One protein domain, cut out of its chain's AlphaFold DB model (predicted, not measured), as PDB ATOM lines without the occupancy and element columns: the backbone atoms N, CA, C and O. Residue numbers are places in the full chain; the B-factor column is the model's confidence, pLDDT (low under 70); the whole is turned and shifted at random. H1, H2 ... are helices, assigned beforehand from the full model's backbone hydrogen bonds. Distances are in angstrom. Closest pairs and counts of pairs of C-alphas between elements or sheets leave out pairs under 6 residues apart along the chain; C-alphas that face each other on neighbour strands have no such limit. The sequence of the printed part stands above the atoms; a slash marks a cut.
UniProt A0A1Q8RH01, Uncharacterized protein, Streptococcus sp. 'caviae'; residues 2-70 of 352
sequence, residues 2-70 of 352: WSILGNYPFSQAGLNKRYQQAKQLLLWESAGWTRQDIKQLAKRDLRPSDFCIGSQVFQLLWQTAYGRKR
ATOM      1  N   TRP A   2     331.979  85.263 376.637       72.31
ATOM      2  CA  TRP A   2     332.616  85.486 375.331       72.31
ATOM      3  C   TRP A   2     331.886  84.876 374.120       72.31
ATOM      4  O   TRP A   2     332.001  85.424 373.031       72.31
ATOM      5  N   SER A   3     331.094  83.815 374.325       73.94
ATOM      6  CA  SER A   3     330.291  83.134 373.297       73.94
ATOM      7  C   SER A   3     329.008  83.856 372.868       73.94
ATOM      8  O   SER A   3     328.390  83.443 371.892       73.94
ATOM      9  N   ILE A   4     328.571  84.891 373.595       77.56
ATOM     10  CA  ILE A   4     327.365  85.664 373.245       77.56
ATOM     11  C   ILE A   4     327.679  87.091 372.786       77.56
ATOM     12  O   ILE A   4     326.771  87.763 372.312       77.56
ATOM     13  N   LEU A   5     328.929  87.548 372.926       79.56
ATOM     14  CA  LEU A   5     329.351  88.897 372.534       79.56
ATOM     15  C   LEU A   5     329.333  89.072 371.014       79.56
ATOM     16  O   LEU A   5     329.524  88.111 370.269       79.56
ATOM     17  N   GLY A   6     329.151  90.317 370.570       74.00
ATOM     18  CA  GLY A   6     329.259  90.664 369.158       74.00
ATOM     19  C   GLY A   6     330.648  90.359 368.584       74.00
ATOM     20  O   GLY A   6     331.660  90.405 369.292       74.00
ATOM     21  N   ASN A   7     330.695  90.075 367.281       81.06
ATOM     22  CA  ASN A   7     331.949  89.983 366.544       81.06
ATOM     23  C   ASN A   7     332.465  91.399 366.282       81.06
ATOM     24  O   ASN A   7     331.877  92.146 365.502       81.06
ATOM     25  N   TYR A   8     333.556  91.764 366.948       84.19
ATOM     26  CA  TYR A   8     334.259  93.022 366.716       84.19
ATOM     27  C   TYR A   8     335.563  92.747 365.958       84.19
ATOM     28  O   TYR A   8     336.190  91.716 366.217       84.19
ATOM     29  N   PRO A   9     335.998  93.653 365.064       86.12
ATOM     30  CA  PRO A   9     337.302  93.548 364.419       86.12
ATOM     31  C   PRO A   9     338.426  93.424 365.452       86.12
ATOM     32  O   PRO A   9     338.354  94.031 366.525       86.12
ATOM     33  N   PHE A  10     339.484  92.683 365.121       88.62
ATOM     34  CA  PHE A  10     340.689  92.609 365.946       88.62
ATOM     35  C   PHE A  10     341.526  93.889 365.772       88.62
ATOM     36  O   PHE A  10     342.528  93.926 365.070       88.62
ATOM     37  N   SER A  11     341.046  94.972 366.378       94.62
ATOM     38  CA  SER A  11     341.689  96.285 366.453       94.62
ATOM     39  C   SER A  11     341.541  96.843 367.867       94.62
ATOM     40  O   SER A  11     340.652  96.416 368.606       94.62
ATOM     41  N   GLN A  12     342.355  97.831 368.259       93.44
ATOM     42  CA  GLN A  12     342.254  98.443 369.592       93.44
ATOM     43  C   GLN A  12     340.829  98.944 369.891       93.44
ATOM     44  O   GLN A  12     340.279  98.694 370.965       93.44
ATOM     45  N   ALA A  13     340.196  99.603 368.918       92.12
ATOM     46  CA  ALA A  13     338.822 100.081 369.041       92.12
ATOM     47  C   ALA A  13     337.810  98.926 369.167       92.12
ATOM     48  O   ALA A  13     336.880  99.009 369.973       92.12
ATOM     49  N   GLY A  14     337.994  97.842 368.407       90.38
ATOM     50  CA  GLY A  14     337.145  96.652 368.482       90.38
ATOM     51  C   GLY A  14     337.264  95.921 369.821       90.38
ATOM     52  O   GLY A  14     336.247  95.590 370.432       90.38
ATOM     53  N   LEU A  15     338.488  95.751 370.332       90.19
ATOM     54  CA  LEU A  15     338.757  95.161 371.648       90.19
ATOM     55  C   LEU A  15     338.165  96.008 372.779       90.19
ATOM     56  O   LEU A  15     337.487  95.467 373.654       90.19
ATOM     57  N   ASN A  16     338.334  97.334 372.721       90.25
ATOM     58  CA  ASN A  16     337.742  98.256 373.692       90.25
ATOM     59  C   ASN A  16     336.211  98.130 373.717       90.25
ATOM     60  O   ASN A  16     335.630  97.971 374.791       90.25
ATOM     61  N   LYS A  17     335.546  98.131 372.551       87.50
ATOM     62  CA  LYS A  17     334.086  97.940 372.465       87.50
ATOM     63  C   LYS A  17     333.650  96.589 373.030       87.50
ATOM     64  O   LYS A  17     332.710  96.532 373.821       87.50
ATOM     65  N   ARG A  18     334.364  95.514 372.685       87.69
ATOM     66  CA  ARG A  18     334.075  94.161 373.182       87.69
ATOM     67  C   ARG A  18     334.192  94.074 374.704       87.69
ATOM     68  O   ARG A  18     333.324  93.482 375.346       87.69
ATOM     69  N   TYR A  19     335.223  94.686 375.289       89.12
ATOM     70  CA  TYR A  19     335.414  94.724 376.739       89.12
ATOM     71  C   TYR A  19     334.326  95.544 377.442       89.12
ATOM     72  O   TYR A  19     333.768  95.091 378.441       89.12
ATOM     73  N   GLN A  20     333.965  96.712 376.901       88.19
ATOM     74  CA  GLN A  20     332.871  97.518 377.453       88.19
ATOM     75  C   GLN A  20     331.543  96.758 377.425       88.19
ATOM     76  O   GLN A  20     330.841  96.719 378.434       88.19
ATOM     77  N   GLN A  21     331.233  96.077 376.318       88.19
ATOM     78  CA  GLN A  21     330.036  95.246 376.223       88.19
ATOM     79  C   GLN A  21     330.046  94.110 377.259       88.19
ATOM     80  O   GLN A  21     329.051  93.904 377.952       88.19
ATOM     81  N   ALA A  22     331.172  93.406 377.417       90.19
ATOM     82  CA  ALA A  22     331.314  92.360 378.428       90.19
ATOM     83  C   ALA A  22     331.099  92.906 379.849       90.19
ATOM     84  O   ALA A  22     330.353  92.313 380.626       90.19
ATOM     85  N   LYS A  23     331.677  94.071 380.170       91.06
ATOM     86  CA  LYS A  23     331.495  94.742 381.465       91.06
ATOM     87  C   LYS A  23     330.026  95.073 381.740       91.06
ATOM     88  O   LYS A  23     329.561  94.848 382.855       91.06
ATOM     89  N   GLN A  24     329.287  95.552 380.737       91.12
ATOM     90  CA  GLN A  24     327.850  95.803 380.880       91.12
ATOM     91  C   GLN A  24     327.078  94.507 381.137       91.12
ATOM     92  O   GLN A  24     326.283  94.451 382.068       91.12
ATOM     93  N   LEU A  25     327.327  93.440 380.374       92.31
ATOM     94  CA  LEU A  25     326.640  92.161 380.583       92.31
ATOM     95  C   LEU A  25     326.959  91.541 381.953       92.31
ATOM     96  O   LEU A  25     326.044  91.030 382.595       92.31
ATOM     97  N   LEU A  26     328.205  91.640 382.436       92.50
ATOM     98  CA  LEU A  26     328.577  91.207 383.793       92.50
ATOM     99  C   LEU A  26     327.816  91.971 384.869       92.50
ATOM    100  O   LEU A  26     327.449  91.376 385.875       92.50
ATOM    101  N   LEU A  27     327.553  93.262 384.661       93.50
ATOM    102  CA  LEU A  27     326.762  94.053 385.599       93.50
ATOM    103  C   LEU A  27     325.330  93.502 385.713       93.50
ATOM    104  O   LEU A  27     324.847  93.291 386.824       93.50
ATOM    105  N   TRP A  28     324.685  93.165 384.592       95.31
ATOM    106  CA  TRP A  28     323.378  92.495 384.613       95.31
ATOM    107  C   TRP A  28     323.449  91.093 385.246       95.31
ATOM    108  O   TRP A  28     322.584  90.764 386.059       95.31
ATOM    109  N   GLU A  29     324.476  90.286 384.942       94.75
ATOM    110  CA  GLU A  29     324.663  88.971 385.590       94.75
ATOM    111  C   GLU A  29     324.848  89.099 387.107       94.75
ATOM    112  O   GLU A  29     324.274  88.319 387.866       94.75
ATOM    113  N   SER A  30     325.584  90.119 387.561       94.38
ATOM    114  CA  SER A  30     325.846  90.369 388.984       94.38
ATOM    115  C   SER A  30     324.578  90.690 389.778       94.38
ATOM    116  O   SER A  30     324.498  90.368 390.957       94.38
ATOM    117  N   ALA A  31     323.558  91.245 389.116       95.25
ATOM    118  CA  ALA A  31     322.241  91.472 389.701       95.25
ATOM    119  C   ALA A  31     321.336  90.228 389.675       95.25
ATOM    120  O   ALA A  31     320.192  90.303 390.102       95.25
ATOM    121  N   GLY A  32     321.803  89.088 389.152       95.25
ATOM    122  CA  GLY A  32     321.064  87.823 389.136       95.25
ATOM    123  C   GLY A  32     320.355  87.490 387.819       95.25
ATOM    124  O   GLY A  32     319.623  86.494 387.762       95.25
ATOM    125  N   TRP A  33     320.566  88.271 386.753       96.06
ATOM    126  CA  TRP A  33     320.123  87.887 385.410       96.06
ATOM    127  C   TRP A  33     321.002  86.760 384.856       96.06
ATOM    128  O   TRP A  33     322.222  86.790 384.950       96.06
ATOM    129  N   THR A  34     320.399  85.743 384.248       93.81
ATOM    130  CA  THR A  34     321.164  84.637 383.657       93.81
ATOM    131  C   THR A  34     321.684  85.011 382.269       93.81
ATOM    132  O   THR A  34     321.124  85.864 381.579       93.81
ATOM    133  N   ARG A  35     322.699  84.280 381.792       91.19
ATOM    134  CA  ARG A  35     323.196  84.381 380.406       91.19
ATOM    135  C   ARG A  35     322.099  84.224 379.357       91.19
ATOM    136  O   ARG A  35     322.170  84.856 378.308       91.19
ATOM    137  N   GLN A  36     321.103  83.380 379.628       90.44
ATOM    138  CA  GLN A  36     319.969  83.187 378.728       90.44
ATOM    139  C   GLN A  36     319.085  84.438 378.672       90.44
ATOM    140  O   GLN A  36     318.697  84.844 377.578       90.44
ATOM    141  N   ASP A  37     318.836  85.082 379.816       92.50
ATOM    142  CA  ASP A  37     318.026  86.305 379.886       92.50
ATOM    143  C   ASP A  37     318.675  87.452 379.100       92.50
ATOM    144  O   ASP A  37     318.014  88.146 378.327       92.50
ATOM    145  N   ILE A  38     319.992  87.622 379.256       93.12
ATOM    146  CA  ILE A  38     320.735  88.749 378.675       93.12
ATOM    147  C   ILE A  38     321.310  88.461 377.288       93.12
ATOM    148  O   ILE A  38     321.902  89.352 376.680       93.12
ATOM    149  N   LYS A  39     321.121  87.254 376.735       89.44
ATOM    150  CA  LYS A  39     321.611  86.896 375.390       89.44
ATOM    151  C   LYS A  39     321.128  87.891 374.331       89.44
ATOM    152  O   LYS A  39     321.877  88.256 373.430       89.44
ATOM    153  N   GLN A  40     319.892  88.373 374.467       85.81
ATOM    154  CA  GLN A  40     319.319  89.390 373.579       85.81
ATOM    155  C   GLN A  40     319.928  90.792 373.750       85.81
ATOM    156  O   GLN A  40     319.776  91.638 372.867       85.81
ATOM    157  N   LEU A  41     320.596  91.069 374.871       89.69
ATOM    158  CA  LEU A  41     321.264  92.346 375.112       89.69
ATOM    159  C   LEU A  41     322.648  92.404 374.468       89.69
ATOM    160  O   LEU A  41     323.102  93.483 374.114       89.69
ATOM    161  N   ALA A  42     323.287  91.258 374.235       82.50
ATOM    162  CA  ALA A  42     324.618  91.194 373.632       82.50
ATOM    163  C   ALA A  42     324.670  91.653 372.157       82.50
ATOM    164  O   ALA A  42     325.744  91.822 371.589       82.50
ATOM    165  N   LYS A  43     323.512  91.889 371.530       80.00
ATOM    166  CA  LYS A  43     323.398  92.501 370.196       80.00
ATOM    167  C   LYS A  43     323.141  94.012 370.242       80.00
ATOM    168  O   LYS A  43     322.995  94.630 369.194       80.00
ATOM    169  N   ARG A  44     323.022  94.597 371.437       84.31
ATOM    170  CA  ARG A  44     322.704  96.012 371.647       84.31
ATOM    171  C   ARG A  44     323.947  96.784 372.078       84.31
ATOM    172  O   ARG A  44     324.849  96.228 372.707       84.31
ATOM    173  N   ASP A  45     323.952  98.072 371.757       85.25
ATOM    174  CA  ASP A  45     324.936  99.020 372.269       85.25
ATOM    175  C   ASP A  45     324.485  99.508 373.650       85.25
ATOM    176  O   ASP A  45     323.654 100.407 373.773       85.25
ATOM    177  N   LEU A  46     324.939  98.809 374.693       88.50
ATOM    178  CA  LEU A  46     324.559  99.088 376.076       88.50
ATOM    179  C   LEU A  46     325.433 100.197 376.654       88.50
ATOM    180  O   LEU A  46     326.663 100.118 376.633       88.50
ATOM    181  N   ARG A  47     324.792 101.177 377.282       88.50
ATOM    182  CA  ARG A  47     325.452 102.229 378.053       88.50
ATOM    183  C   ARG A  47     325.314 101.940 379.550       88.50
ATOM    184  O   ARG A  47     324.303 101.378 379.967       88.50
ATOM    185  N   PRO A  48     326.252 102.409 380.394       85.56
ATOM    186  CA  PRO A  48     326.137 102.272 381.848       85.56
ATOM    187  C   PRO A  48     324.810 102.795 382.422       85.56
ATOM    188  O   PRO A  48     324.272 102.219 383.362       85.56
ATOM    189  N   SER A  49     324.258 103.862 381.833       88.06
ATOM    190  CA  SER A  49     322.972 104.453 382.228       88.06
ATOM    191  C   SER A  49     321.765 103.547 381.984       88.06
ATOM    192  O   SER A  49     320.691 103.811 382.516       88.06
ATOM    193  N   ASP A  50     321.907 102.503 381.165       91.94
ATOM    194  CA  ASP A  50     320.809 101.587 380.870       91.94
ATOM    195  C   ASP A  50     320.590 100.586 382.021       91.94
ATOM    196  O   ASP A  50     319.497 100.028 382.147       91.94
ATOM    197  N   PHE A  51     321.588 100.392 382.897       95.12
ATOM    198  CA  PHE A  51     321.473  99.590 384.118       95.12
ATOM    199  C   PHE A  51     320.754 100.376 385.226       95.12
ATOM    200  O   PHE A  51     321.346 100.817 386.210       95.12
ATOM    201  N   CYS A  52     319.456 100.589 385.040       96.38
ATOM    202  CA  CYS A  52     318.568 101.233 386.004       96.38
ATOM    203  C   CYS A  52     317.201 100.546 385.990       96.38
ATOM    204  O   CYS A  52     316.709 100.133 384.937       96.38
ATOM    205  N   ILE A  53     316.560 100.455 387.154       98.50
ATOM    206  CA  ILE A  53     315.199  99.929 387.281       98.50
ATOM    207  C   ILE A  53     314.255 100.839 386.499       98.50
ATOM    208  O   ILE A  53     314.241 102.053 386.688       98.50
ATOM    209  N   GLY A  54     313.464 100.245 385.612       97.38
ATOM    210  CA  GLY A  54     312.524 100.970 384.763       97.38
ATOM    211  C   GLY A  54     313.072 101.453 383.422       97.38
ATOM    212  O   GLY A  54     312.269 101.912 382.618       97.38
ATOM    213  N   SER A  55     314.376 101.318 383.145       96.94
ATOM    214  CA  SER A  55     314.942 101.670 381.834       96.94
ATOM    215  C   SER A  55     314.345 100.807 380.716       96.94
ATOM    216  O   SER A  55     313.849  99.710 380.963       96.94
ATOM    217  N   GLN A  56     314.453 101.238 379.458       94.88
ATOM    218  CA  GLN A  56     313.979 100.439 378.316       94.88
ATOM    219  C   GLN A  56     314.626  99.042 378.264       94.88
ATOM    220  O   GLN A  56     313.952  98.052 377.979       94.88
ATOM    221  N   VAL A  57     315.920  98.944 378.591       95.31
ATOM    222  CA  VAL A  57     316.644  97.664 378.661       95.31
ATOM    223  C   VAL A  57     316.123  96.800 379.809       95.31
ATOM    224  O   VAL A  57     315.881  95.609 379.613       95.31
ATOM    225  N   PHE A  58     315.879  97.397 380.979       97.00
ATOM    226  CA  PHE A  58     315.240  96.705 382.095       97.00
ATOM    227  C   PHE A  58     313.853  96.186 381.707       97.00
ATOM    228  O   PHE A  58     313.566  95.020 381.955       97.00
ATOM    229  N   GLN A  59     313.016  97.000 381.052       96.19
ATOM    230  CA  GLN A  59     311.667  96.599 380.640       96.19
ATOM    231  C   GLN A  59     311.694  95.414 379.666       96.19
ATOM    232  O   GLN A  59     310.906  94.485 379.815       96.19
ATOM    233  N   LEU A  60     312.638  95.386 378.718       94.69
ATOM    234  CA  LEU A  60     312.817  94.252 377.802       94.69
ATOM    235  C   LEU A  60     313.095  92.935 378.547       94.69
ATOM    236  O   LEU A  60     312.499  91.898 378.235       94.69
ATOM    237  N   LEU A  61     313.990  92.970 379.540       95.88
ATOM    238  CA  LEU A  61     314.277  91.799 380.371       95.88
ATOM    239  C   LEU A  61     313.088  91.442 381.267       95.88
ATOM    240  O   LEU A  61     312.695  90.277 381.341       95.88
ATOM    241  N   TRP A  62     312.496  92.446 381.911       97.31
ATOM    242  CA  TRP A  62     311.385  92.296 382.837       97.31
ATOM    243  C   TRP A  62     310.180  91.636 382.172       97.31
ATOM    244  O   TRP A  62     309.722  90.608 382.655       97.31
ATOM    245  N   GLN A  63     309.740  92.132 381.013       95.00
ATOM    246  CA  GLN A  63     308.601  91.575 380.273       95.00
ATOM    247  C   GLN A  63     308.848  90.136 379.797       95.00
ATOM    248  O   GLN A  63     307.923  89.335 379.693       95.00
ATOM    249  N   THR A  64     310.106  89.768 379.548       94.19
ATOM    250  CA  THR A  64     310.456  88.387 379.187       94.19
ATOM    251  C   THR A  64     310.411  87.452 380.398       94.19
ATOM    252  O   THR A  64     310.129  86.261 380.242       94.19
ATOM    253  N   ALA A  65     310.718  87.966 381.590       96.12
ATOM    254  CA  ALA A  65     310.906  87.176 382.800       96.12
ATOM    255  C   ALA A  65     309.685  87.153 383.731       96.12
ATOM    256  O   ALA A  65     309.499  86.172 384.456       96.12
ATOM    257  N   TYR A  66     308.860  88.199 383.718       96.69
ATOM    258  CA  TYR A  66     307.632  88.291 384.500       96.69
ATOM    259  C   TYR A  66     306.670  87.154 384.118       96.69
ATOM    260  O   TYR A  66     306.493  86.836 382.944       96.69
ATOM    261  N   GLY A  67     306.126  86.461 385.120       93.62
ATOM    262  CA  GLY A  67     305.313  85.252 384.936       93.62
ATOM    263  C   GLY A  67     306.083  83.976 384.553       93.62
ATOM    264  O   GLY A  67     305.503  82.896 384.586       93.62
ATOM    265  N   ARG A  68     307.382  84.062 384.220       95.06
ATOM    266  CA  ARG A  68     308.225  82.896 383.875       95.06
ATOM    267  C   ARG A  68     309.251  82.548 384.950       95.06
ATOM    268  O   ARG A  68     309.514  81.376 385.200       95.06
ATOM    269  N   LYS A  69     309.861  83.554 385.581       95.81
ATOM    270  CA  LYS A  69     310.764  83.364 386.726       95.81
ATOM    271  C   LYS A  69     309.972  83.307 388.028       95.81
ATOM    272  O   LYS A  69     308.936  83.947 388.162       95.81
ATOM    273  N   ARG A  70     310.516  82.602 389.027       97.69
ATOM    274  CA  ARG A  70     309.955  82.588 390.388       97.69
ATOM    275  C   ARG A  70     309.914  84.013 390.952       97.69
ATOM    276  O   ARG A  70     310.939  84.700 390.913       97.69
TER     277      ARG A  70
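Overview. This is residues 2 to 70 of the 352 residues of an uncharacterized protein of Streptococcus sp. 'caviae' (UniProt A0A1Q8RH01). The first residues, 2 to 11, run out to one end of the domain, where the chain folds back into the long helix H1; short H2 bridges H1 and H3, which lies toward the other end. A long loop, residues 39 to 55, joins H2 to H3. The printed part has 69 residues with three named helices, H1, H2 and H3 in chain order, and no named strand; it is all helix by class, though under half of the residues are in named elements. It is compact, with a radius of gyration of the C-alphas of 12.6 A, yet elongated, spanning 42 by 23 by 17 A.

Arrangement. H1, residues 12 to 30, touches H2, residues 35 to 38, with its residues 25 to 29 alone; the closest C-alphas, of Glu 29 and Arg 35, are 7.1 A apart. H2 touches H3, residues 56 to 65, closest at the C-alphas of Asp 37 and Leu 61, 6.7 A. H1 and H3 are apart. In H1 and H3 every O i to N i+4 pair is within hydrogen-bond range; H2 is too short for one.

Along the chain. H1 begins at C-alpha 12 (342.254, 98.443, 369.592) and is 26.7 A long. H2 is 5.3 A long. H3, 14.3 A long, ends at C-alpha 65 (310.906, 87.176, 382.800).

Size, cuts and confidence. The C-alphas farthest apart, of Ser 11 and Gly 67, are 42.3 A apart. The printed part has no cut. The link H1 to H2 is tight, H2 to H3 long. No printed residue is under 70 in pLDDT.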